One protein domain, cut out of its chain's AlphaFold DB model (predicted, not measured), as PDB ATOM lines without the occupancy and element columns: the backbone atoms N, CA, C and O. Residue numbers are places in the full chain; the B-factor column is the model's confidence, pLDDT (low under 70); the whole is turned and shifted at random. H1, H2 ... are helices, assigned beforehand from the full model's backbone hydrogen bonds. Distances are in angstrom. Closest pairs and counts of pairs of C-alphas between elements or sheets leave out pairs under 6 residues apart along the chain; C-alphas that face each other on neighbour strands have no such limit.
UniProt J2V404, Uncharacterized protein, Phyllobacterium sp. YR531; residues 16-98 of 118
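This is residues 16 to 98 of the 118 residues of an uncharacterized protein of Phyllobacterium sp. YR531 (UniProt J2V404). A long helical hairpin, H1 folded back into H2, makes the length of a slim rod, and a third helix, H3, turns back again at the end where H1 begins. H3 meets H1 there through its residues 82 to 89 alone, a loose third member. The printed part has 83 residues, with three named helices in the order H1, H2, H3 and no named strand; the class is all helix. The whole is loose, with a radius of gyration of the C-alphas of 15.7 A, and spans 54 by 21 by 15 A.

The longest helix, H1, holds residues 16 to 45 and measures 43.1 A from C-alpha 16 at (557.336, 389.393, 353.987) to C-alpha 45 at (575.056, 425.900, 339.589). H2, residues 52 to 74, measures 33.5 A. H3, residues 80 to 98, measures 26.9 A and ends with C-alpha 98 at (581.578, 405.871, 353.097).

H1 and H2 form a helical hairpin and touch, with 29 pairs of C-alphas within 8 A. Their closest C-alphas, those of Ala 30 and Glu 65, are 5.2 A apart. They run opposite ways at a shallow tilt of 23 degrees. H1 touches H3 with residues 17 to 24 alone, and the closest C-alphas, those of Thr 17 and Gln 82, are 6.6 A apart. These two run the same way at a shallow tilt of 12 degrees. H2 and H3 are near each other, with 6 pairs of C-alphas within 10 A. In H1, H2 and H3 every O i to N i+4 pair is within hydrogen-bond range.

The C-alphas of Pro 48 and Thr 79, the two farthest apart, are 53.8 A apart. The printed part has no cut. The link from H1 to H2 is short and that from H2 to H3 is tight. Mean pLDDT of the printed part is 90.9; residues 47 to 48 are under 70.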
ATOM      1  N   VAL A  16     556.223 388.673 353.353       82.25
ATOM      2  CA  VAL A  16     557.336 389.393 353.987       82.25
ATOM      3  C   VAL A  16     558.579 389.443 353.097       82.25
ATOM      4  O   VAL A  16     559.250 390.472 353.058       82.25
ATOM      5  N   THR A  17     558.864 388.394 352.320       85.81
ATOM      6  CA  THR A  17     559.934 388.425 351.305       85.81
ATOM      7  C   THR A  17     559.636 389.481 350.247       85.81
ATOM      8  O   THR A  17     560.516 390.263 349.889       85.81
ATOM      9  N   LEU A  18     558.392 389.515 349.763       90.19
ATOM     10  CA  LEU A  18     557.962 390.476 348.751       90.19
ATOM     11  C   LEU A  18     558.024 391.914 349.275       90.19
ATOM     12  O   LEU A  18     558.467 392.810 348.560       90.19
ATOM     13  N   GLU A  19     557.609 392.134 350.521       90.94
ATOM     14  CA  GLU A  19     557.663 393.455 351.143       90.94
ATOM     15  C   GLU A  19     559.105 393.931 351.349       90.94
ATOM     16  O   GLU A  19     559.433 395.063 350.999       90.94
ATOM     17  N   LEU A  20     559.997 393.056 351.827       92.56
ATOM     18  CA  LEU A  20     561.417 393.378 351.958       92.56
ATOM     19  C   LEU A  20     562.037 393.769 350.606       92.56
ATOM     20  O   LEU A  20     562.754 394.766 350.532       92.56
ATOM     21  N   ALA A  21     561.741 393.017 349.541       92.50
ATOM     22  CA  ALA A  21     562.223 393.325 348.195       92.50
ATOM     23  C   ALA A  21     561.716 394.693 347.707       92.50
ATOM     24  O   ALA A  21     562.501 395.519 347.249       92.50
ATOM     25  N   ARG A  22     560.424 394.991 347.898       93.75
ATOM     26  CA  ARG A  22     559.835 396.289 347.531       93.75
ATOM     27  C   ARG A  22     560.455 397.461 348.284       93.75
ATOM     28  O   ARG A  22     560.639 398.526 347.696       93.75
ATOM     29  N   LEU A  23     560.760 397.290 349.570       94.00
ATOM     30  CA  LEU A  23     561.413 398.325 350.373       94.00
ATOM     31  C   LEU A  23     562.847 398.586 349.900       94.00
ATOM     32  O   LEU A  23     563.244 399.745 349.781       94.00
ATOM     33  N   ILE A  24     563.590 397.527 349.570       94.81
ATOM     34  CA  ILE A  24     564.926 397.628 348.965       94.81
ATOM     35  C   ILE A  24     564.863 398.376 347.624       94.81
ATOM     36  O   ILE A  24     565.650 399.300 347.402       94.81
ATOM     37  N   ASP A  25     563.911 398.037 346.757       95.56
ATOM     38  CA  ASP A  25     563.754 398.684 345.449       95.56
ATOM     39  C   ASP A  25     563.372 400.161 345.593       95.56
ATOM     40  O   ASP A  25     563.963 401.031 344.949       95.56
ATOM     41  N   ARG A  26     562.424 400.473 346.488       94.38
ATOM     42  CA  ARG A  26     561.999 401.851 346.771       94.38
ATOM     43  C   ARG A  26     563.164 402.699 347.274       94.38
ATOM     44  O   ARG A  26     563.356 403.813 346.789       94.38
ATOM     45  N   HIS A  27     563.940 402.174 348.219       96.31
ATOM     46  CA  HIS A  27     565.107 402.865 348.756       96.31
ATOM     47  C   HIS A  27     566.173 403.101 347.673       96.31
ATOM     48  O   HIS A  27     566.655 404.221 347.508       96.31
ATOM     49  N   SER A  28     566.475 402.078 346.867       95.00
ATOM     50  CA  SER A  28     567.434 402.180 345.756       95.00
ATOM     51  C   SER A  28     566.999 403.227 344.721       95.00
ATOM     52  O   SER A  28     567.788 404.086 344.332       95.00
ATOM     53  N   SER A  29     565.720 403.228 344.339       94.94
ATOM     54  CA  SER A  29     565.163 404.194 343.386       94.94
ATOM     55  C   SER A  29     565.193 405.638 343.910       94.94
ATOM     56  O   SER A  29     565.508 406.573 343.162       94.94
ATOM     57  N   ALA A  30     564.920 405.838 345.205       95.12
ATOM     58  CA  ALA A  30     565.016 407.153 345.835       95.12
ATOM     59  C   ALA A  30     566.458 407.684 345.795       95.12
ATOM     60  O   ALA A  30     566.680 408.830 345.399       95.12
ATOM     61  N   ARG A  31     567.449 406.836 346.098       95.00
ATOM     62  CA  ARG A  31     568.870 407.199 345.992       95.00
ATOM     63  C   ARG A  31     569.296 407.560 344.579       95.00
ATOM     64  O   ARG A  31     569.948 408.584 344.389       95.00
ATOM     65  N   GLU A  32     568.902 406.772 343.581       95.00
ATOM     66  CA  GLU A  32     569.183 407.110 342.183       95.00
ATOM     67  C   GLU A  32     568.605 408.476 341.805       95.00
ATOM     68  O   GLU A  32     569.246 409.261 341.104       95.00
ATOM     69  N   THR A  33     567.399 408.778 342.284       95.38
ATOM     70  CA  THR A  33     566.747 410.067 342.042       95.38
ATOM     71  C   THR A  33     567.534 411.210 342.682       95.38
ATOM     72  O   THR A  33     567.800 412.209 342.012       95.38
ATOM     73  N   ILE A  34     567.976 411.054 343.934       95.94
ATOM     74  CA  ILE A  34     568.837 412.032 344.618       95.94
ATOM     75  C   ILE A  34     570.137 412.242 343.840       95.94
ATOM     76  O   ILE A  34     570.507 413.384 343.581       95.94
ATOM     77  N   ALA A  35     570.810 411.169 343.413       93.06
ATOM     78  CA  ALA A  35     572.054 411.260 342.651       93.06
ATOM     79  C   ALA A  35     571.863 412.025 341.329       93.06
ATOM     80  O   ALA A  35     572.637 412.932 341.011       93.06
ATOM     81  N   ARG A  36     570.785 411.730 340.588       93.81
ATOM     82  CA  ARG A  36     570.429 412.462 339.359       93.81
ATOM     83  C   ARG A  36     570.161 413.941 339.642       93.81
ATOM     84  O   ARG A  36     570.679 414.795 338.927       93.81
ATOM     85  N   LEU A  37     569.400 414.260 340.691       93.31
ATOM     86  CA  LEU A  37     569.102 415.642 341.078       93.31
ATOM     87  C   LEU A  37     570.353 416.400 341.546       93.31
ATOM     88  O   LEU A  37     570.526 417.550 341.154       93.31
ATOM     89  N   LYS A  38     571.264 415.761 342.298       91.81
ATOM     90  CA  LYS A  38     572.575 416.327 342.662       91.81
ATOM     91  C   LYS A  38     573.393 416.667 341.411       91.81
ATOM     92  O   LYS A  38     573.943 417.765 341.325       91.81
ATOM     93  N   ALA A  39     573.445 415.767 340.426       89.62
ATOM     94  CA  ALA A  39     574.168 415.996 339.174       89.62
ATOM     95  C   ALA A  39     573.566 417.158 338.361       89.62
ATOM     96  O   ALA A  39     574.290 418.043 337.904       89.62
ATOM     97  N   ILE A  40     572.235 417.199 338.242       89.19
ATOM     98  CA  ILE A  40     571.502 418.292 337.587       89.19
ATOM     99  C   ILE A  40     571.754 419.623 338.308       89.19
ATOM    100  O   ILE A  40     572.056 420.630 337.669       89.19
ATOM    101  N   HIS A  41     571.675 419.632 339.640       88.38
ATOM    102  CA  HIS A  41     571.944 420.815 340.452       88.38
ATOM    103  C   HIS A  41     573.377 421.318 340.252       88.38
ATOM    104  O   HIS A  41     573.580 422.514 340.053       88.38
ATOM    105  N   HIS A  42     574.364 420.419 340.229       85.69
ATOM    106  CA  HIS A  42     575.754 420.778 339.956       85.69
ATOM    107  C   HIS A  42     575.918 421.435 338.578       85.69
ATOM    108  O   HIS A  42     576.571 422.472 338.472       85.69
ATOM    109  N   HIS A  43     575.270 420.886 337.547       84.50
ATOM    110  CA  HIS A  43     575.293 421.452 336.199       84.50
ATOM    111  C   HIS A  43     574.653 422.850 336.149       84.50
ATOM    112  O   HIS A  43     575.204 423.764 335.536       84.50
ATOM    113  N   TYR A  44     573.509 423.051 336.810       82.69
ATOM    114  CA  TYR A  44     572.846 424.359 336.825       82.69
ATOM    115  C   TYR A  44     573.547 425.393 337.698       82.69
ATOM    116  O   TYR A  44     573.518 426.564 337.345       82.69
ATOM    117  N   LYS A  45     574.241 424.989 338.768       74.19
ATOM    118  CA  LYS A  45     575.056 425.900 339.589       74.19
ATOM    119  C   LYS A  45     576.186 426.557 338.783       74.19
ATOM    120  O   LYS A  45     576.606 427.660 339.112       74.19
ATOM    121  N   ALA A  46     576.656 425.904 337.719       70.56
ATOM    122  CA  ALA A  46     577.630 426.461 336.781       70.56
ATOM    123  C   ALA A  46     577.009 427.415 335.731       70.56
ATOM    124  O   ALA A  46     577.719 427.921 334.866       70.56
ATOM    125  N   SER A  47     575.695 427.661 335.779       67.56
ATOM    126  CA  SER A  47     574.945 428.539 334.872       67.56
ATOM    127  C   SER A  47     574.172 429.615 335.654       67.56
ATOM    128  O   SER A  47     573.833 429.408 336.815       67.56
ATOM    129  N   PRO A  48     573.806 430.757 335.043       67.12
ATOM    130  CA  PRO A  48     573.025 431.819 335.699       67.12
ATOM    131  C   PRO A  48     571.537 431.457 335.913       67.12
ATOM    132  O   PRO A  48     570.693 432.335 336.080       67.12
ATOM    133  N   VAL A  49     571.188 430.170 335.856       74.69
ATOM    134  CA  VAL A  49     569.809 429.677 335.915       74.69
ATOM    135  C   VAL A  49     569.419 429.442 337.372       74.69
ATOM    136  O   VAL A  49     570.117 428.743 338.104       74.69
ATOM    137  N   ASN A  50     568.277 429.995 337.786       73.94
ATOM    138  CA  ASN A  50     567.704 429.720 339.100       73.94
ATOM    139  C   ASN A  50     567.381 428.211 339.221       73.94
ATOM    140  O   ASN A  50     566.635 427.658 338.411       73.94
ATOM    141  N   CYS A  51     567.948 427.559 340.240       85.88
ATOM    142  CA  CYS A  51     567.826 426.125 340.495       85.88
ATOM    143  C   CYS A  51     566.867 425.760 341.648       85.88
ATOM    144  O   CYS A  51     566.828 424.598 342.051       85.88
ATOM    145  N   ASP A  52     566.043 426.695 342.135       88.00
ATOM    146  CA  ASP A  52     565.132 426.520 343.281       88.00
ATOM    147  C   ASP A  52     564.223 425.293 343.144       88.00
ATOM    148  O   ASP A  52     563.956 424.583 344.115       88.00
ATOM    149  N   LEU A  53     563.744 425.005 341.927       89.25
ATOM    150  CA  LEU A  53     562.931 423.814 341.682       89.25
ATOM    151  C   LEU A  53     563.723 422.527 341.938       89.25
ATOM    152  O   LEU A  53     563.196 421.609 342.557       89.25
ATOM    153  N   VAL A  54     564.980 422.471 341.493       91.06
ATOM    154  CA  VAL A  54     565.851 421.305 341.685       91.06
ATOM    155  C   VAL A  54     566.168 421.121 343.164       91.06
ATOM    156  O   VAL A  54     566.103 419.995 343.645       91.06
ATOM    157  N   VAL A  55     566.429 422.212 343.893       91.50
ATOM    158  CA  VAL A  55     566.659 422.177 345.346       91.50
ATOM    159  C   VAL A  55     565.438 421.615 346.078       91.50
ATOM    160  O   VAL A  55     565.568 420.652 346.825       91.50
ATOM    161  N   ARG A  56     564.225 422.111 345.792       93.94
ATOM    162  CA  ARG A  56     563.001 421.569 346.414       93.94
ATOM    163  C   ARG A  56     562.768 420.095 346.081       93.94
ATOM    164  O   ARG A  56     562.363 419.330 346.954       93.94
ATOM    165  N   CYS A  57     563.006 419.688 344.834       93.88
ATOM    166  CA  CYS A  57     562.902 418.282 344.444       93.88
ATOM    167  C   CYS A  57     563.940 417.417 345.172       93.88
ATOM    168  O   CYS A  57     563.631 416.288 345.551       93.88
ATOM    169  N   LEU A  58     565.154 417.935 345.384       94.81
ATOM    170  CA  LEU A  58     566.207 417.255 346.134       94.81
ATOM    171  C   LEU A  58     565.791 417.040 347.594       94.81
ATOM    172  O   LEU A  58     565.935 415.930 348.103       94.81
ATOM    173  N   ASP A  59     565.216 418.058 348.237       95.62
ATOM    174  CA  ASP A  59     564.717 417.956 349.613       95.62
ATOM    175  C   ASP A  59     563.621 416.890 349.731       95.62
ATOM    176  O   ASP A  59     563.657 416.043 350.625       95.62
ATOM    177  N   GLN A  60     562.666 416.882 348.797       95.75
ATOM    178  CA  GLN A  60     561.591 415.887 348.763       95.75
ATOM    179  C   GLN A  60     562.122 414.467 348.536       95.75
ATOM    180  O   GLN A  60     561.708 413.538 349.231       95.75
ATOM    181  N   ALA A  61     563.051 414.292 347.595       95.00
ATOM    182  CA  ALA A  61     563.662 412.996 347.320       95.00
ATOM    183  C   ALA A  61     564.467 412.485 348.526       95.00
ATOM    184  O   ALA A  61     564.380 411.308 348.866       95.00
ATOM    185  N   THR A  62     565.181 413.378 349.217       96.00
ATOM    186  CA  THR A  62     565.937 413.063 350.442       96.00
ATOM    187  C   THR A  62     565.012 412.633 351.576       96.00
ATOM    188  O   THR A  62     565.279 411.647 352.257       96.00
ATOM    189  N   GLN A  63     563.879 413.315 351.760       96.69
ATOM    190  CA  GLN A  63     562.873 412.891 352.735       96.69
ATOM    191  C   GLN A  63     562.293 411.513 352.387       96.69
ATOM    192  O   GLN A  63     562.169 410.662 353.266       96.69
ATOM    193  N   ALA A  64     561.972 411.273 351.112       94.06
ATOM    194  CA  ALA A  64     561.450 409.989 350.649       94.06
ATOM    195  C   ALA A  64     562.449 408.837 350.861       94.06
ATOM    196  O   ALA A  64     562.047 407.765 351.319       94.06
ATOM    197  N   GLU A  65     563.739 409.058 350.585       96.19
ATOM    198  CA  GLU A  65     564.805 408.099 350.905       96.19
ATOM    199  C   GLU A  65     564.858 407.822 352.407       96.19
ATOM    200  O   GLU A  65     564.838 406.656 352.801       96.19
ATOM    201  N   GLY A  66     564.815 408.863 353.243       95.50
ATOM    202  CA  GLY A  66     564.840 408.715 354.696       95.50
ATOM    203  C   GLY A  66     563.682 407.866 355.229       95.50
ATOM    204  O   GLY A  66     563.890 407.001 356.085       95.50
ATOM    205  N   TYR A  67     562.469 408.049 354.695       95.56
ATOM    206  CA  TYR A  67     561.322 407.205 355.040       95.56
ATOM    207  C   TYR A  67     561.516 405.755 354.586       95.56
ATOM    208  O   TYR A  67     561.354 404.844 355.398       95.56
ATOM    209  N   ALA A  68     561.918 405.531 353.331       93.19
ATOM    210  CA  ALA A  68     562.148 404.187 352.802       93.19
ATOM    211  C   ALA A  68     563.248 403.443 353.578       93.19
ATOM    212  O   ALA A  68     563.109 402.258 353.881       93.19
ATOM    213  N   ARG A  69     564.317 404.148 353.966       95.06
ATOM    214  CA  ARG A  69     565.398 403.609 354.793       95.06
ATOM    215  C   ARG A  69     564.896 403.202 356.174       95.06
ATOM    216  O   ARG A  69     565.205 402.106 356.636       95.06
ATOM    217  N   ASN A  70     564.102 404.051 356.824       95.88
ATOM    218  CA  ASN A  70     563.529 403.739 358.131       95.88
ATOM    219  C   ASN A  70     562.597 402.524 358.066       95.88
ATOM    220  O   ASN A  70     562.729 401.623 358.892       95.88
ATOM    221  N   GLU A  71     561.711 402.463 357.066       94.62
ATOM    222  CA  GLU A  71     560.848 401.299 356.823       94.62
ATOM    223  C   GLU A  71     561.673 400.026 356.613       94.62
ATOM    224  O   GLU A  71     561.399 398.999 357.236       94.62
ATOM    225  N   LEU A  72     562.736 400.096 355.805       93.81
ATOM    226  CA  LEU A  72     563.640 398.974 355.580       93.81
ATOM    227  C   LEU A  72     564.296 398.507 356.886       93.81
ATOM    228  O   LEU A  72     564.319 397.305 357.157       93.81
ATOM    229  N   LEU A  73     564.795 399.426 357.718       92.38
ATOM    230  CA  LEU A  73     565.444 399.111 358.995       92.38
ATOM    231  C   LEU A  73     564.496 398.410 359.972       92.38
ATOM    232  O   LEU A  73     564.902 397.427 360.597       92.38
ATOM    233  N   VAL A  74     563.231 398.827 360.052       93.12
ATOM    234  CA  VAL A  74     562.231 398.214 360.949       93.12
ATOM    235  C   VAL A  74     561.485 397.028 360.330       93.12
ATOM    236  O   VAL A  74     560.780 396.315 361.045       93.12
ATOM    237  N   CYS A  75     561.645 396.783 359.023       91.38
ATOM    238  CA  CYS A  75     561.008 395.671 358.319       91.38
ATOM    239  C   CYS A  75     561.332 394.337 359.007       91.38
ATOM    240  O   CYS A  75     562.506 394.002 359.227       91.38
ATOM    241  N   LYS A  76     560.281 393.591 359.362       89.62
ATOM    242  CA  LYS A  76     560.403 392.279 360.001       89.62
ATOM    243  C   LYS A  76     560.951 391.265 359.004       89.62
ATOM    244  O   LYS A  76     560.633 391.311 357.823       89.62
ATOM    245  N   VAL A  77     561.741 390.327 359.508       90.75
ATOM    246  CA  VAL A  77     562.247 389.180 358.753       90.75
ATOM    247  C   VAL A  77     561.870 387.910 359.506       90.75
ATOM    248  O   VAL A  77     562.029 387.833 360.722       90.75
ATOM    249  N   ASN A  78     561.340 386.935 358.781       88.94
ATOM    250  CA  ASN A  78     560.832 385.669 359.300       88.94
ATOM    251  C   ASN A  78     561.785 384.501 359.021       88.94
ATOM    252  O   ASN A  78     561.651 383.438 359.622       88.94
ATOM    253  N   THR A  79     562.744 384.679 358.109       89.19
ATOM    254  CA  THR A  79     563.711 383.642 357.740       89.19
ATOM    255  C   THR A  79     565.146 384.148 357.845       89.19
ATOM    256  O   THR A  79     565.427 385.338 357.685       89.19
ATOM    257  N   VAL A  80     566.084 383.220 358.064       90.81
ATOM    258  CA  VAL A  80     567.527 383.517 358.051       90.81
ATOM    259  C   VAL A  80     567.948 384.104 356.699       90.81
ATOM    260  O   VAL A  80     568.753 385.029 356.661       90.81
ATOM    261  N   GLN A  81     567.356 383.632 355.597       90.31
ATOM    262  CA  GLN A  81     567.644 384.151 354.259       90.31
ATOM    263  C   GLN A  81     567.220 385.618 354.098       90.31
ATOM    264  O   GLN A  81     567.986 386.420 353.569       90.31
ATOM    265  N   GLN A  82     566.030 385.996 354.577       90.06
ATOM    266  CA  GLN A  82     565.576 387.393 354.559       90.06
ATOM    267  C   GLN A  82     566.489 388.284 355.414       90.06
ATOM    268  O   GLN A  82     566.876 389.369 354.977       90.06
ATOM    269  N   ALA A  83     566.876 387.812 356.604       89.25
ATOM    270  CA  ALA A  83     567.812 388.523 357.472       89.25
ATOM    271  C   ALA A  83     569.174 388.736 356.788       89.25
ATOM    272  O   ALA A  83     569.707 389.845 356.814       89.25
ATOM    273  N   ALA A  84     569.702 387.703 356.124       91.81
ATOM    274  CA  ALA A  84     570.952 387.777 355.376       91.81
ATOM    275  C   ALA A  84     570.862 388.766 354.202       91.81
ATOM    276  O   ALA A  84     571.722 389.635 354.079       91.81
ATOM    277  N   ASN A  85     569.802 388.698 353.389       91.44
ATOM    278  CA  ASN A  85     569.592 389.612 352.261       91.44
ATOM    279  C   ASN A  85     569.540 391.074 352.725       91.44
ATOM    280  O   ASN A  85     570.228 391.930 352.170       91.44
ATOM    281  N   LYS A  86     568.771 391.347 353.787       93.19
ATOM    282  CA  LYS A  86     568.677 392.681 354.390       93.19
ATOM    283  C   LYS A  86     570.039 393.165 354.896       93.19
ATOM    284  O   LYS A  86     570.422 394.299 354.620       93.19
ATOM    285  N   ALA A  87     570.789 392.318 355.602       93.88
ATOM    286  CA  ALA A  87     572.105 392.670 356.133       93.88
ATOM    287  C   ALA A  87     573.133 392.954 355.026       93.88
ATOM    288  O   ALA A  87     573.867 393.938 355.113       93.88
ATOM    289  N   VAL A  88     573.168 392.133 353.971       95.50
ATOM    290  CA  VAL A  88     574.049 392.341 352.811       95.50
ATOM    291  C   VAL A  88     573.728 393.663 352.123       95.50
ATOM    292  O   VAL A  88     574.641 394.439 351.852       95.50
ATOM    293  N   TYR A  89     572.445 393.950 351.894       94.56
ATOM    294  CA  TYR A  89     572.026 395.212 351.293       94.56
ATOM    295  C   TYR A  89     572.476 396.421 352.125       94.56
ATOM    296  O   TYR A  89     573.145 397.310 351.604       94.56
ATOM    297  N   LEU A  90     572.180 396.425 353.430       94.19
ATOM    298  CA  LEU A  90     572.551 397.522 354.331       94.19
ATOM    299  C   LEU A  90     574.070 397.700 354.444       94.19
ATOM    300  O   LEU A  90     574.552 398.826 354.517       94.19
ATOM    301  N   ARG A  91     574.839 396.606 354.426       96.12
ATOM    302  CA  ARG A  91     576.304 396.673 354.419       96.12
ATOM    303  C   ARG A  91     576.831 397.320 353.140       96.12
ATOM    304  O   ARG A  91     577.704 398.177 353.218       96.12
ATOM    305  N   ASN A  92     576.326 396.907 351.980       94.44
ATOM    306  CA  ASN A  92     576.743 397.485 350.703       94.44
ATOM    307  C   ASN A  92     576.399 398.974 350.636       94.44
ATOM    308  O   ASN A  92     577.208 399.760 350.153       94.44
ATOM    309  N   LEU A  93     575.236 399.353 351.170       93.06
ATOM    310  CA  LEU A  93     574.823 400.744 351.278       93.06
ATOM    311  C   LEU A  93     575.787 401.568 352.141       93.06
ATOM    312  O   LEU A  93     576.223 402.630 351.714       93.06
ATOM    313  N   LEU A  94     576.162 401.058 353.318       92.50
ATOM    314  CA  LEU A  94     577.113 401.737 354.200       92.50
ATOM    315  C   LEU A  94     578.459 401.978 353.500       92.50
ATOM    316  O   LEU A  94     578.998 403.075 353.572       92.50
ATOM    317  N   LEU A  95     578.969 400.977 352.776       93.94
ATOM    318  CA  LEU A  95     580.216 401.108 352.017       93.94
ATOM    319  C   LEU A  95     580.109 402.147 350.890       93.94
ATOM    320  O   LEU A  95     581.075 402.852 350.612       93.94
ATOM    321  N   GLN A  96     578.947 402.246 350.235       90.19
ATOM    322  CA  GLN A  96     578.693 403.288 349.237       90.19
ATOM    323  C   GLN A  96     578.688 404.678 349.877       90.19
ATOM    324  O   GLN A  96     579.339 405.577 349.353       90.19
ATOM    325  N   ASP A  97     578.028 404.846 351.023       88.31
ATOM    326  CA  ASP A  97     577.996 406.121 351.749       88.31
ATOM    327  C   ASP A  97     579.380 406.551 352.236       88.31
ATOM    328  O   ASP A  97     579.742 407.721 352.136       88.31
ATOM    329  N   GLU A  98     580.185 405.611 352.729       91.31
ATOM    330  CA  GLU A  98     581.578 405.871 353.097       91.31
ATOM    331  C   GLU A  98     582.399 406.346 351.891       91.31
ATOM    332  O   GLU A  98     583.146 407.320 352.002       91.31
TER     333      GLU A  98